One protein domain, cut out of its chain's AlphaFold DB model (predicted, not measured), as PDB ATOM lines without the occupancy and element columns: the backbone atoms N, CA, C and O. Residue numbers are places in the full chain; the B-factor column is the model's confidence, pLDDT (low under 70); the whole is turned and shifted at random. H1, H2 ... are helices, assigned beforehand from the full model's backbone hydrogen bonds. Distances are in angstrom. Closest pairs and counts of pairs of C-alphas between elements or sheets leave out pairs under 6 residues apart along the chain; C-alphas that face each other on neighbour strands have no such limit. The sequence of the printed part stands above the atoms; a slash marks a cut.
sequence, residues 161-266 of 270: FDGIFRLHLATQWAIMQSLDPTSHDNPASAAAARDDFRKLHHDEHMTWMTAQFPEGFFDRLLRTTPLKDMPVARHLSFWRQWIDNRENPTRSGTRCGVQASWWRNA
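AT A GLANCE: This is residues 161 to 266 of the 270 residues of the protein "Peptidase_S15 domain-containing protein" of Sphingobium sp. SA916 (UniProt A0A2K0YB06). H1 runs through the middle of a small helical body, with H2, H3 and H4 set loosely round it and the link of residues 225 to 236 threading in among them. Residues 202 to 216 make a long loop from H2 to H3, while H5 lies off beyond H4, at the opposite end of the longest axis from H2. The printed part has 106 residues with five named helices, H1 to H5 in order, and no named strand; the class is all helix, though 50 residues, under half, are in named elements. The whole is compact, with a radius of gyration of the C-alphas of 14.5 A, and spans 40 by 31 by 23 A.

IN THESE COORDINATES: Find C-alpha 167 at (-40.596, 22.257, 18.567); from there H1 runs 15.3 A to residue 177. Next comes H2, residues 187 to 201, the longest at 21.0 A, beginning at (-24.375, 36.620, 2.487). Further on are H3, residues 217 to 224, 11.2 A, and H4, residues 237 to 244, 10.5 A. H5, residues 257 to 264, covers 10.1 A and ends at C-alpha 264, (-56.100, 32.171, 14.644).

HOW THE PARTS SIT: Start at H1, whose centre is 4.9 A from the mean of the C-alphas. H1 and H3 are close but not clearly touching; their closest C-alphas, His 168 and Phe 218, are 6.9 A apart. They run opposite ways at a steep tilt of 66 degrees. H1 and H4 are also close but not clearly touching, with closest C-alphas Ala 174 and Trp 239 7.3 A apart, at a shallow tilt of 27 degrees, opposite ways. H1 and H2 are only just apart, at 8.1 A between their closest C-alphas. H5 is apart from H4 and from H1. In H1, H2, H3 and H4 every O i to N i+4 pair is within hydrogen-bond range; in H5, 3 of 4 are.

THE WHOLE: The C-alphas of His 202 and Gly 257 are the two farthest apart, at 40.4 A. The printed part has no cut; the links H2 to H3, H3 to H4 and H4 to H5 are long. Look in the B-factor column for pLDDT under 70 at residues 203 to 212 and 245 to 266; the mean of the printed part is 72.2, and that of H5 is 36.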
ATOM      1  N   PHE A 161     -49.215  19.584  15.919       78.69
ATOM      2  CA  PHE A 161     -50.028  18.373  15.986       78.69
ATOM      3  C   PHE A 161     -51.030  18.521  17.122       78.69
ATOM      4  O   PHE A 161     -50.631  18.757  18.259       78.69
ATOM      5  N   ASP A 162     -52.313  18.443  16.791       78.81
ATOM      6  CA  ASP A 162     -53.428  18.761  17.687       78.81
ATOM      7  C   ASP A 162     -53.250  20.105  18.427       78.81
ATOM      8  O   ASP A 162     -53.474  20.241  19.626       78.81
ATOM      9  N   GLY A 163     -52.745  21.109  17.703       72.56
ATOM     10  CA  GLY A 163     -52.438  22.437  18.232       72.56
ATOM     11  C   GLY A 163     -51.167  22.548  19.076       72.56
ATOM     12  O   GLY A 163     -50.773  23.657  19.436       72.56
ATOM     13  N   ILE A 164     -50.469  21.441  19.334       76.75
ATOM     14  CA  ILE A 164     -49.190  21.432  20.046       76.75
ATOM     15  C   ILE A 164     -48.065  21.716  19.056       76.75
ATOM     16  O   ILE A 164     -47.884  20.994  18.073       76.75
ATOM     17  N   PHE A 165     -47.273  22.751  19.328       77.94
ATOM     18  CA  PHE A 165     -46.111  23.082  18.510       77.94
ATOM     19  C   PHE A 165     -45.044  21.979  18.585       77.94
ATOM     20  O   PHE A 165     -44.520  21.658  19.654       77.94
ATOM     21  N   ARG A 166     -44.674  21.421  17.429       79.56
ATOM     22  CA  ARG A 166     -43.660  20.367  17.294       79.56
ATOM     23  C   ARG A 166     -42.264  20.976  17.265       79.56
ATOM     24  O   ARG A 166     -41.576  20.943  16.244       79.56
ATOM     25  N   LEU A 167     -41.841  21.504  18.413       79.81
ATOM     26  CA  LEU A 167     -40.596  22.257  18.567       79.81
ATOM     27  C   LEU A 167     -39.372  21.546  17.976       79.81
ATOM     28  O   LEU A 167     -38.582  22.170  17.276       79.81
ATOM     29  N   HIS A 168     -39.230  20.244  18.215       83.38
ATOM     30  CA  HIS A 168     -38.122  19.470  17.659       83.38
ATOM     31  C   HIS A 168     -38.078  19.526  16.125       83.38
ATOM     32  O   HIS A 168     -37.056  19.903  15.558       83.38
ATOM     33  N   LEU A 169     -39.195  19.218  15.457       80.56
ATOM     34  CA  LEU A 169     -39.260  19.167  13.996       80.56
ATOM     35  C   LEU A 169     -39.102  20.561  13.373       80.56
ATOM     36  O   LEU A 169     -38.390  20.714  12.384       80.56
ATOM     37  N   ALA A 170     -39.717  21.582  13.977       79.31
ATOM     38  CA  ALA A 170     -39.595  22.961  13.517       79.31
ATOM     39  C   ALA A 170     -38.152  23.483  13.632       79.31
ATOM     40  O   ALA A 170     -37.631  24.052  12.672       79.31
ATOM     41  N   THR A 171     -37.486  23.250  14.769       80.19
ATOM     42  CA  THR A 171     -36.087  23.655  14.981       80.19
ATOM     43  C   THR A 171     -35.143  22.883  14.068       80.19
ATOM     44  O   THR A 171     -34.269  23.487  13.451       80.19
ATOM     45  N   GLN A 172     -35.327  21.566  13.935       82.44
ATOM     46  CA  GLN A 172     -34.521  20.744  13.034       82.44
ATOM     47  C   GLN A 172     -34.620  21.246  11.591       82.44
ATOM     48  O   GLN A 172     -33.594  21.472  10.950       82.44
ATOM     49  N   TRP A 173     -35.841  21.464  11.095       81.81
ATOM     50  CA  TRP A 173     -36.053  21.952   9.736       81.81
ATOM     51  C   TRP A 173     -35.464  23.353   9.535       81.81
ATOM     52  O   TRP A 173     -34.807  23.592   8.526       81.81
ATOM     53  N   ALA A 174     -35.616  24.260  10.506       81.44
ATOM     54  CA  ALA A 174     -35.011  25.589  10.438       81.44
ATOM     55  C   ALA A 174     -33.476  25.525  10.379       81.44
ATOM     56  O   ALA A 174     -32.886  26.150   9.504       81.44
ATOM     57  N   ILE A 175     -32.831  24.726  11.240       82.44
ATOM     58  CA  ILE A 175     -31.370  24.531  11.208       82.44
ATOM     59  C   ILE A 175     -30.929  24.004   9.838       82.44
ATOM     60  O   ILE A 175     -29.985  24.524   9.248       82.44
ATOM     61  N   MET A 176     -31.638  23.009   9.311       80.31
ATOM     62  CA  MET A 176     -31.355  22.422   8.004       80.31
ATOM     63  C   MET A 176     -31.464  23.444   6.863       80.31
ATOM     64  O   MET A 176     -30.571  23.505   6.020       80.31
ATOM     65  N   GLN A 177     -32.504  24.283   6.859       79.88
ATOM     66  CA  GLN A 177     -32.686  25.335   5.852       79.88
ATOM     67  C   GLN A 177     -31.591  26.406   5.914       79.88
ATOM     68  O   GLN A 177     -31.106  26.859   4.883       79.88
ATOM     69  N   SER A 178     -31.125  26.769   7.112       81.81
ATOM     70  CA  SER A 178     -30.049  27.763   7.274       81.81
ATOM     71  C   SER A 178     -28.662  27.320   6.796       81.81
ATOM     72  O   SER A 178     -27.729  28.119   6.795       81.81
ATOM     73  N   LEU A 179     -28.482  26.059   6.398       80.69
ATOM     74  CA  LEU A 179     -27.222  25.620   5.787       80.69
ATOM     75  C   LEU A 179     -27.113  26.047   4.319       80.69
ATOM     76  O   LEU A 179     -25.999  26.159   3.782       80.69
ATOM     77  N   ASP A 180     -28.254  26.315   3.685       80.62
ATOM     78  CA  ASP A 180     -28.319  26.855   2.341       80.62
ATOM     79  C   ASP A 180     -28.214  28.392   2.362       80.62
ATOM     80  O   ASP A 180     -29.103  29.065   2.888       80.62
ATOM     81  N   PRO A 181     -27.176  28.990   1.743       82.75
ATOM     82  CA  PRO A 181     -27.003  30.436   1.706       82.75
ATOM     83  C   PRO A 181     -28.181  31.187   1.094       82.75
ATOM     84  O   PRO A 181     -28.392  32.350   1.433       82.75
ATOM     85  N   THR A 182     -28.942  30.547   0.203       81.50
ATOM     86  CA  THR A 182     -30.060  31.204  -0.484       81.50
ATOM     87  C   THR A 182     -31.291  31.384   0.407       81.50
ATOM     88  O   THR A 182     -32.110  32.268   0.156       81.50
ATOM     89  N   SER A 183     -31.350  30.657   1.529       80.00
ATOM     90  CA  SER A 183     -32.363  30.849   2.572       80.00
ATOM     91  C   SER A 183     -32.161  32.133   3.393       80.00
ATOM     92  O   SER A 183     -33.021  32.493   4.203       80.00
ATOM     93  N   HIS A 184     -31.048  32.850   3.199       85.44
ATOM     94  CA  HIS A 184     -30.707  34.056   3.951       85.44
ATOM     95  C   HIS A 184     -30.978  35.344   3.173       85.44
ATOM     96  O   HIS A 184     -30.851  35.417   1.954       85.44
ATOM     97  N   ASP A 185     -31.295  36.417   3.902       82.81
ATOM     98  CA  ASP A 185     -31.522  37.732   3.294       82.81
ATOM     99  C   ASP A 185     -30.245  38.358   2.715       82.81
ATOM    100  O   ASP A 185     -30.329  39.229   1.850       82.81
ATOM    101  N   ASN A 186     -29.072  37.957   3.216       86.06
ATOM    102  CA  ASN A 186     -27.778  38.447   2.759       86.06
ATOM    103  C   ASN A 186     -26.648  37.428   3.030       86.06
ATOM    104  O   ASN A 186     -26.788  36.575   3.915       86.06
ATOM    105  N   PRO A 187     -25.500  37.546   2.333       88.88
ATOM    106  CA  PRO A 187     -24.375  36.620   2.487       88.88
ATOM    107  C   PRO A 187     -23.765  36.574   3.895       88.88
ATOM    108  O   PRO A 187     -23.308  35.519   4.326       88.88
ATOM    109  N   ALA A 188     -23.767  37.691   4.631       90.94
ATOM    110  CA  ALA A 188     -23.208  37.737   5.983       90.94
ATOM    111  C   ALA A 188     -24.029  36.887   6.966       90.94
ATOM    112  O   ALA A 188     -23.467  36.179   7.797       90.94
ATOM    113  N   SER A 189     -25.358  36.900   6.832       89.00
ATOM    114  CA  SER A 189     -26.259  36.056   7.617       89.00
ATOM    115  C   SER A 189     -26.059  34.568   7.317       89.00
ATOM    116  O   SER A 189     -26.026  33.768   8.250       89.00
ATOM    117  N   ALA A 190     -25.860  34.204   6.046       88.62
ATOM    118  CA  ALA A 190     -25.535  32.832   5.659       88.62
ATOM    119  C   ALA A 190     -24.189  32.368   6.240       88.62
ATOM    120  O   ALA A 190     -24.076  31.257   6.760       88.62
ATOM    121  N   ALA A 191     -23.163  33.224   6.183       89.94
ATOM    122  CA  ALA A 191     -21.856  32.926   6.763       89.94
ATOM    123  C   ALA A 191     -21.947  32.726   8.285       89.94
ATOM    124  O   ALA A 191     -21.460  31.721   8.798       89.94
ATOM    125  N   ALA A 192     -22.653  33.614   8.990       91.25
ATOM    126  CA  ALA A 192     -22.850  33.508  10.433       91.25
ATOM    127  C   ALA A 192     -23.625  32.241  10.839       91.25
ATOM    128  O   ALA A 192     -23.299  31.617  11.849       91.25
ATOM    129  N   ALA A 193     -24.619  31.829  10.045       89.50
ATOM    130  CA  ALA A 193     -25.330  30.573  10.263       89.50
ATOM    131  C   ALA A 193     -24.400  29.365  10.146       89.50
ATOM    132  O   ALA A 193     -24.391  28.508  11.027       89.50
ATOM    133  N   ARG A 194     -23.552  29.334   9.113       86.38
ATOM    134  CA  ARG A 194     -22.542  28.280   8.949       86.38
ATOM    135  C   ARG A 194     -21.520  28.273  10.080       86.38
ATOM    136  O   ARG A 194     -21.180  27.204  10.571       86.38
ATOM    137  N   ASP A 195     -21.066  29.436  10.533       88.62
ATOM    138  CA  ASP A 195     -20.144  29.537  11.668       88.62
ATOM    139  C   ASP A 195     -20.769  29.000  12.963       88.62
ATOM    140  O   ASP A 195     -20.118  28.257  13.699       88.62
ATOM    141  N   ASP A 196     -22.036  29.334  13.235       89.00
ATOM    142  CA  ASP A 196     -22.778  28.781  14.371       89.00
ATOM    143  C   ASP A 196     -22.971  27.263  14.228       89.00
ATOM    144  O   ASP A 196     -22.816  26.533  15.208       89.00
ATOM    145  N   PHE A 197     -23.247  26.770  13.016       85.94
ATOM    146  CA  PHE A 197     -23.412  25.340  12.763       85.94
ATOM    147  C   PHE A 197     -22.113  24.561  13.009       85.94
ATOM    148  O   PHE A 197     -22.136  23.546  13.707       85.94
ATOM    149  N   ARG A 198     -20.965  25.073  12.542       82.50
ATOM    150  CA  ARG A 198     -19.649  24.457  12.795       82.50
ATOM    151  C   ARG A 198     -19.340  24.334  14.284       82.50
ATOM    152  O   ARG A 198     -18.812  23.315  14.716       82.50
ATOM    153  N   LYS A 199     -19.689  25.347  15.081       84.44
ATOM    154  CA  LYS A 199     -19.509  25.308  16.545       84.44
ATOM    155  C   LYS A 199     -20.418  24.282  17.219       84.44
ATOM    156  O   LYS A 199     -20.071  23.784  18.282       84.44
ATOM    157  N   LEU A 200     -21.583  24.023  16.628       80.12
ATOM    158  CA  LEU A 200     -22.626  23.184  17.204       80.12
ATOM    159  C   LEU A 200     -22.460  21.697  16.857       80.12
ATOM    160  O   LEU A 200     -22.753  20.847  17.695       80.12
ATOM    161  N   HIS A 201     -22.043  21.383  15.629       75.06
ATOM    162  CA  HIS A 201     -22.038  20.010  15.105       75.06
ATOM    163  C   HIS A 201     -20.646  19.514  14.681       75.06
ATOM    164  O   HIS A 201     -20.417  18.311  14.646       75.06
ATOM    165  N   HIS A 202     -19.685  20.417  14.459       71.94
ATOM    166  CA  HIS A 202     -18.307  20.113  14.041       71.94
ATOM    167  C   HIS A 202     -18.146  19.441  12.658       71.94
ATOM    168  O   HIS A 202     -17.010  19.237  12.236       71.94
ATOM    169  N   ASP A 203     -19.231  19.152  11.930       68.62
ATOM    170  CA  ASP A 203     -19.204  18.679  10.537       68.62
ATOM    171  C   ASP A 203     -19.359  19.853   9.549       68.62
ATOM    172  O   ASP A 203     -20.359  20.573   9.557       68.62
ATOM    173  N   GLU A 204     -18.363  20.061   8.685       61.06
ATOM    174  CA  GLU A 204     -18.354  21.144   7.688       61.06
ATOM    175  C   GLU A 204     -19.035  20.779   6.359       61.06
ATOM    176  O   GLU A 204     -19.276  21.659   5.527       61.06
ATOM    177  N   HIS A 205     -19.342  19.499   6.141       62.41
ATOM    178  CA  HIS A 205     -19.901  18.973   4.892       62.41
ATOM    179  C   HIS A 205     -21.372  18.574   5.017       62.41
ATOM    180  O   HIS A 205     -21.987  18.120   4.048       62.41
ATOM    181  N   MET A 206     -21.951  18.759   6.201       65.44
ATOM    182  CA  MET A 206     -23.341  18.446   6.460       65.44
ATOM    183  C   MET A 206     -24.282  19.310   5.606       65.44
ATOM    184  O   MET A 206     -24.187  20.536   5.555       65.44
ATOM    185  N   THR A 207     -25.222  18.652   4.936       61.34
ATOM    186  CA  THR A 207     -26.300  19.275   4.160       61.34
ATOM    187  C   THR A 207     -27.620  19.094   4.898       61.34
ATOM    188  O   THR A 207     -27.700  18.326   5.857       61.34
ATOM    189  N   TRP A 208     -28.690  19.736   4.425       58.09
ATOM    190  CA  TRP A 208     -30.026  19.495   4.970       58.09
ATOM    191  C   TRP A 208     -30.417  17.995   4.920       58.09
ATOM    192  O   TRP A 208     -31.126  17.535   5.803       58.09
ATOM    193  N   MET A 209     -29.916  17.192   3.969       55.22
ATOM    194  CA  MET A 209     -30.265  15.757   3.856       55.22
ATOM    195  C   MET A 209     -29.312  14.810   4.561       55.22
ATOM    196  O   MET A 209     -29.740  13.769   5.050       55.22
ATOM    197  N   THR A 210     -28.019  15.135   4.590       57.75
ATOM    198  CA  THR A 210     -27.015  14.330   5.303       57.75
ATOM    199  C   THR A 210     -26.987  14.656   6.790       57.75
ATOM    200  O   THR A 210     -26.113  14.174   7.503       57.75
ATOM    201  N   ALA A 211     -27.953  15.454   7.255       59.84
ATOM    202  CA  ALA A 211     -28.104  15.866   8.630       59.84
ATOM    203  C   ALA A 211     -28.385  14.699   9.572       59.84
ATOM    204  O   ALA A 211     -29.520  14.432   9.961       59.84
ATOM    205  N   GLN A 212     -27.316  14.017   9.966       65.56
ATOM    206  CA  GLN A 212     -27.326  13.068  11.059       65.56
ATOM    207  C   GLN A 212     -26.908  13.810  12.318       65.56
ATOM    208  O   GLN A 212     -25.744  14.130  12.550       65.56
ATOM    209  N   PHE A 213     -27.899  14.136  13.136       74.94
ATOM    210  CA  PHE A 213     -27.649  14.704  14.447       74.94
ATOM    211  C   PHE A 213     -27.296  13.573  15.420       74.94
ATOM    212  O   PHE A 213     -28.019  12.573  15.452       74.94
ATOM    213  N   PRO A 214     -26.218  13.706  16.218       77.25
ATOM    214  CA  PRO A 214     -25.878  12.722  17.236       77.25
ATOM    215  C   PRO A 214     -27.038  12.474  18.198       77.25
ATOM    216  O   PRO A 214     -27.873  13.353  18.441       77.25
ATOM    217  N   GLU A 215     -27.055  11.300  18.818       79.69
ATOM    218  CA  GLU A 215     -28.067  10.981  19.817       79.69
ATOM    219  C   GLU A 215     -28.094  12.027  20.954       79.69
ATOM    220  O   GLU A 215     -27.068  12.535  21.433       79.69
ATOM    221  N   GLY A 216     -29.308  12.424  21.343       81.94
ATOM    222  CA  GLY A 216     -29.538  13.447  22.363       81.94
ATOM    223  C   GLY A 216     -29.132  14.872  21.964       81.94
ATOM    224  O   GLY A 216     -29.231  15.768  22.801       81.94
ATOM    225  N   PHE A 217     -28.699  15.123  20.720       84.62
ATOM    226  CA  PHE A 217     -28.313  16.459  20.251       84.62
ATOM    227  C   PHE A 217     -29.425  17.490  20.473       84.62
ATOM    228  O   PHE A 217     -29.215  18.498  21.147       84.62
ATOM    229  N   PHE A 218     -30.625  17.212  19.956       83.56
ATOM    230  CA  PHE A 218     -31.753  18.130  20.095       83.56
ATOM    231  C   PHE A 218     -32.266  18.215  21.529       83.56
ATOM    232  O   PHE A 218     -32.698  19.285  21.936       83.56
ATOM    233  N   ASP A 219     -32.199  17.134  22.310       86.44
ATOM    234  CA  ASP A 219     -32.603  17.171  23.720       86.44
ATOM    235  C   ASP A 219     -31.711  18.136  24.517       86.44
ATOM    236  O   ASP A 219     -32.219  19.025  25.199       86.44
ATOM    237  N   ARG A 220     -30.383  18.057  24.335       86.31
ATOM    238  CA  ARG A 220     -29.444  19.013  24.941       86.31
ATOM    239  C   ARG A 220     -29.707  20.437  24.462       86.31
ATOM    240  O   ARG A 220     -29.868  21.327  25.291       86.31
ATOM    241  N   LEU A 221     -29.796  20.636  23.145       85.38
ATOM    242  CA  LEU A 221     -29.989  21.958  22.544       85.38
ATOM    243  C   LEU A 221     -31.268  22.638  23.054       85.38
ATOM    244  O   LEU A 221     -31.228  23.790  23.480       85.38
ATOM    245  N   LEU A 222     -32.394  21.918  23.048       86.56
ATOM    246  CA  LEU A 222     -33.700  22.461  23.425       86.56
ATOM    247  C   LEU A 222     -33.842  22.687  24.938       86.56
ATOM    248  O   LEU A 222     -34.618  23.551  25.337       86.56
ATOM    249  N   ARG A 223     -33.101  21.957  25.788       87.94
ATOM    250  CA  ARG A 223     -33.116  22.160  27.251       87.94
ATOM    251  C   ARG A 223     -32.334  23.385  27.707       87.94
ATOM    252  O   ARG A 223     -32.673  23.959  28.737       87.94
ATOM    253  N   THR A 224     -31.274  23.757  26.992       86.88
ATOM    254  CA  THR A 224     -30.323  24.780  27.459       86.88
ATOM    255  C   THR A 224     -30.411  26.099  26.703       86.88
ATOM    256  O   THR A 224     -29.809  27.081  27.132       86.88
ATOM    257  N   THR A 225     -31.150  26.144  25.593       86.31
ATOM    258  CA  THR A 225     -31.121  27.278  24.665       86.31
ATOM    259  C   THR A 225     -32.506  27.905  24.520       86.31
ATOM    260  O   THR A 225     -33.443  27.230  24.089       86.31
ATOM    261  N   PRO A 226     -32.672  29.205  24.820       86.69
ATOM    262  CA  PRO A 226     -33.912  29.912  24.513       86.69
ATOM    263  C   PRO A 226     -34.215  29.906  23.005       86.69
ATOM    264  O   PRO A 226     -33.315  30.071  22.186       86.69
ATOM    265  N   LEU A 227     -35.492  29.801  22.611       80.44
ATOM    266  CA  LEU A 227     -35.885  29.697  21.191       80.44
ATOM    267  C   LEU A 227     -35.424  30.871  20.312       80.44
ATOM    268  O   LEU A 227     -35.050  30.679  19.155       80.44
ATOM    269  N   LYS A 228     -35.434  32.084  20.871       83.44
ATOM    270  CA  LYS A 228     -34.950  33.303  20.202       83.44
ATOM    271  C   LYS A 228     -33.441  33.270  19.923       83.44
ATOM    272  O   LYS A 228     -32.976  33.915  18.990       83.44
ATOM    273  N   ASP A 229     -32.705  32.494  20.715       85.38
ATOM    274  CA  ASP A 229     -31.250  32.391  20.681       85.38
ATOM    275  C   ASP A 229     -30.789  31.103  19.983       85.38
ATOM    276  O   ASP A 229     -29.589  30.832  19.965       85.38
ATOM    277  N   MET A 230     -31.715  30.326  19.393       85.81
ATOM    278  CA  MET A 230     -31.404  29.066  18.715       85.81
ATOM    279  C   MET A 230     -30.276  29.265  17.696       85.81
ATOM    280  O   MET A 230     -30.468  29.992  16.710       85.81
ATOM    281  N   PRO A 231     -29.103  28.635  17.916       81.12
ATOM    282  CA  PRO A 231     -27.979  28.719  17.006       81.12
ATOM    283  C   PRO A 231     -28.417  28.329  15.605       81.12
ATOM    284  O   PRO A 231     -29.270  27.455  15.433       81.12
ATOM    285  N   VAL A 232     -27.804  28.953  14.601       85.75
ATOM    286  CA  VAL A 232     -28.111  28.732  13.181       85.75
ATOM    287  C   VAL A 232     -29.494  29.278  12.774       85.75
ATOM    288  O   VAL A 232     -29.565  30.221  11.986       85.75
ATOM    289  N   ALA A 233     -30.589  28.797  13.375       83.31
ATOM    290  CA  ALA A 233     -31.964  29.181  13.036       83.31
ATOM    291  C   ALA A 233     -32.262  30.675  13.264       83.31
ATOM    292  O   ALA A 233     -32.979  31.287  12.473       83.31
ATOM    293  N   ARG A 234     -31.653  31.307  14.281       86.06
ATOM    294  CA  ARG A 234     -31.774  32.758  14.544       86.06
ATOM    295  C   ARG A 234     -31.362  33.645  13.365       86.06
ATOM    296  O   ARG A 234     -31.737  34.816  13.320       86.06
ATOM    297  N   HIS A 235     -30.601  33.109  12.410       88.31
ATOM    298  CA  HIS A 235     -30.170  33.826  11.209       88.31
ATOM    299  C   HIS A 235     -31.233  33.837  10.102       88.31
ATOM    300  O   HIS A 235     -31.159  34.689   9.218       88.31
ATOM    301  N   LEU A 236     -32.279  33.017  10.200       82.44
ATOM    302  CA  LEU A 236     -33.391  32.993   9.250       82.44
ATOM    303  C   LEU A 236     -34.448  34.044   9.597       82.44
ATOM    304  O   LEU A 236     -34.916  34.137  10.734       82.44
ATOM    305  N   SER A 237     -34.865  34.831   8.604       79.62
ATOM    306  CA  SER A 237     -35.882  35.869   8.805       79.62
ATOM    307  C   SER A 237     -37.241  35.298   9.169       79.62
ATOM    308  O   SER A 237     -37.866  35.823  10.088       79.62
ATOM    309  N   PHE A 238     -37.674  34.205   8.534       76.00
ATOM    310  CA  PHE A 238     -38.951  33.579   8.880       76.00
ATOM    311  C   PHE A 238     -38.962  33.059  10.328       76.00
ATOM    312  O   PHE A 238     -39.985  33.162  10.997       76.00
ATOM    313  N   TRP A 239     -37.831  32.551  10.839       79.50
ATOM    314  CA  TRP A 239     -37.723  32.078  12.224       79.50
ATOM    315  C   TRP A 239     -37.852  33.234  13.216       79.50
ATOM    316  O   TRP A 239     -38.649  33.164  14.150       79.50
ATOM    317  N   ARG A 240     -37.123  34.336  12.982       81.69
ATOM    318  CA  ARG A 240     -37.233  35.549  13.809       81.69
ATOM    319  C   ARG A 240     -38.652  36.109  13.791       81.69
ATOM    320  O   ARG A 240     -39.240  36.322  14.844       81.69
ATOM    321  N   GLN A 241     -39.242  36.251  12.602       76.44
ATOM    322  CA  GLN A 241     -40.618  36.725  12.456       76.44
ATOM    323  C   GLN A 241     -41.622  35.826  13.186       76.44
ATOM    324  O   GLN A 241     -42.547  36.342  13.811       76.44
ATOM    325  N   TRP A 242     -41.441  34.505  13.130       76.12
ATOM    326  CA  TRP A 242     -42.275  33.538  13.843       76.12
ATOM    327  C   TRP A 242     -42.178  33.718  15.368       76.12
ATOM    328  O   TRP A 242     -43.209  33.834  16.031       76.12
ATOM    329  N   ILE A 243     -40.960  33.826  15.915       77.25
ATOM    330  CA  ILE A 243     -40.718  34.052  17.352       77.25
ATOM    331  C   ILE A 243     -41.305  35.386  17.826       77.25
ATOM    332  O   ILE A 243     -42.011  35.420  18.836       77.25
ATOM    333  N   ASP A 244     -41.034  36.469  17.093       77.44
ATOM    334  CA  ASP A 244     -41.402  37.836  17.481       77.44
ATOM    335  C   ASP A 244     -42.918  38.076  17.414       77.44
ATOM    336  O   ASP A 244     -43.447  38.940  18.115       77.44
ATOM    337  N   ASN A 245     -43.636  37.301  16.594       69.62
ATOM    338  CA  ASN A 245     -45.078  37.441  16.386       69.62
ATOM    339  C   ASN A 245     -45.896  36.261  16.931       69.62
ATOM    340  O   ASN A 245     -47.079  36.153  16.604       69.62
ATOM    341  N   ARG A 246     -45.313  35.402  17.780       64.12
ATOM    342  CA  ARG A 246     -45.982  34.193  18.304       64.12
ATOM    343  C   ARG A 246     -47.323  34.477  19.000       64.12
ATOM    344  O   ARG A 246     -48.251  33.686  18.887       64.12
ATOM    345  N   GLU A 247     -47.417  35.622  19.681       59.03
ATOM    346  CA  GLU A 247     -48.607  36.069  20.425       59.03
ATOM    347  C   GLU A 247     -49.589  36.856  19.534       59.03
ATOM    348  O   GLU A 247     -50.738  37.085  19.906       59.03
ATOM    349  N   ASN A 248     -49.144  37.333  18.362       52.62
ATOM    350  CA  ASN A 248     -49.963  38.142  17.459       52.62
ATOM    351  C   ASN A 248     -49.672  37.832  15.979       52.62
ATOM    352  O   ASN A 248     -49.075  38.631  15.249       52.62
ATOM    353  N   PRO A 249     -50.159  36.687  15.499       48.78
ATOM    354  CA  PRO A 249     -49.842  36.166  14.175       48.78
ATOM    355  C   PRO A 249     -50.351  37.035  13.020       48.78
ATOM    356  O   PRO A 249     -49.816  36.977  11.913       48.78
ATOM    357  N   THR A 250     -51.360  37.877  13.264       45.69
ATOM    358  CA  THR A 250     -51.959  38.753  12.242       45.69
ATOM    359  C   THR A 250     -51.034  39.887  11.788       45.69
ATOM    360  O   THR A 250     -51.239  40.438  10.707       45.69
ATOM    361  N   ARG A 251     -49.993  40.218  12.572       38.59
ATOM    362  CA  ARG A 251     -48.994  41.250  12.239       38.59
ATOM    363  C   ARG A 251     -47.872  40.764  11.320       38.59
ATOM    364  O   ARG A 251     -47.158  41.594  10.772       38.59
ATOM    365  N   SER A 252     -47.748  39.456  11.093       43.56
ATOM    366  CA  SER A 252     -46.646  38.862  10.317       43.56
ATOM    367  C   SER A 252     -46.712  39.095   8.795       43.56
ATOM    368  O   SER A 252     -45.942  38.498   8.056       43.56
ATOM    369  N   GLY A 253     -47.622  39.937   8.284       36.84
ATOM    370  CA  GLY A 253     -47.758  40.190   6.840       36.84
ATOM    371  C   GLY A 253     -48.296  39.002   6.027       36.84
ATOM    372  O   GLY A 253     -48.525  39.126   4.825       36.84
ATOM    373  N   THR A 254     -48.579  37.871   6.676       40.19
ATOM    374  CA  THR A 254     -49.015  36.621   6.053       40.19
ATOM    375  C   THR A 254     -50.492  36.686   5.639       40.19
ATOM    376  O   THR A 254     -51.409  36.281   6.351       40.19
ATOM    377  N   ARG A 255     -50.754  37.224   4.442       32.94
ATOM    378  CA  ARG A 255     -52.091  37.244   3.810       32.94
ATOM    379  C   ARG A 255     -52.420  35.977   3.012       32.94
ATOM    380  O   ARG A 255     -53.289  36.018   2.148       32.94
ATOM    381  N   CYS A 256     -51.794  34.839   3.304       31.66
ATOM    382  CA  CYS A 256     -52.345  33.560   2.869       31.66
ATOM    383  C   CYS A 256     -53.277  33.071   3.977       31.66
ATOM    384  O   CYS A 256     -52.847  32.859   5.113       31.66
ATOM    385  N   GLY A 257     -54.567  32.922   3.663       29.91
ATOM    386  CA  GLY A 257     -55.586  32.454   4.609       29.91
ATOM    387  C   GLY A 257     -55.209  31.134   5.290       29.91
ATOM    388  O   GLY A 257     -55.646  30.885   6.406       29.91
ATOM    389  N   VAL A 258     -54.321  30.352   4.670       36.31
ATOM    390  CA  VAL A 258     -53.770  29.112   5.210       36.31
ATOM    391  C   VAL A 258     -52.841  29.417   6.404       36.31
ATOM    392  O   VAL A 258     -53.175  29.015   7.511       36.31
ATOM    393  N   GLN A 259     -51.814  30.270   6.280       39.41
ATOM    394  CA  GLN A 259     -50.975  30.702   7.419       39.41
ATOM    395  C   GLN A 259     -51.733  31.491   8.495       39.41
ATOM    396  O   GLN A 259     -51.573  31.229   9.684       39.41
ATOM    397  N   ALA A 260     -52.604  32.426   8.106       33.91
ATOM    398  CA  ALA A 260     -53.389  33.188   9.077       33.91
ATOM    399  C   ALA A 260     -54.381  32.299   9.859       33.91
ATOM    400  O   ALA A 260     -54.697  32.608  11.008       33.91
ATOM    401  N   SER A 261     -54.865  31.196   9.268       35.66
ATOM    402  CA  SER A 261     -55.715  30.211   9.957       35.66
ATOM    403  C   SER A 261     -54.941  29.299  10.913       35.66
ATOM    404  O   SER A 261     -55.482  28.946  11.960       35.66
ATOM    405  N   TRP A 262     -53.667  28.990  10.619       41.44
ATOM    406  CA  TRP A 262     -52.798  28.189  11.499       41.44
ATOM    407  C   TRP A 262     -52.644  28.811  12.878       41.44
ATOM    408  O   TRP A 262     -52.517  28.111  13.874       41.44
ATOM    409  N   TRP A 263     -52.702  30.137  12.929       36.94
ATOM    410  CA  TRP A 263     -52.488  30.870  14.156       36.94
ATOM    411  C   TRP A 263     -53.747  31.444  14.807       36.94
ATOM    412  O   TRP A 263     -53.769  31.604  16.020       36.94
ATOM    413  N   ARG A 264     -54.815  31.736  14.050       35.94
ATOM    414  CA  ARG A 264     -56.100  32.171  14.644       35.94
ATOM    415  C   ARG A 264     -56.717  31.110  15.561       35.94
ATOM    416  O   ARG A 264     -57.472  31.466  16.461       35.94
ATOM    417  N   ASN A 265     -56.392  29.837  15.334       36.69
ATOM    418  CA  ASN A 265     -56.870  28.714  16.140       36.69
ATOM    419  C   ASN A 265     -55.930  28.348  17.302       36.69
ATOM    420  O   ASN A 265     -56.345  27.628  18.207       36.69
ATOM    421  N   ALA A 266     -54.708  28.889  17.330       39.66
ATOM    422  CA  ALA A 266     -53.805  28.796  18.471       39.66
ATOM    423  C   ALA A 266     -54.236  29.811  19.544       39.66
ATOM    424  O   ALA A 266     -53.635  30.873  19.704       39.66
TER     425      ALA A 266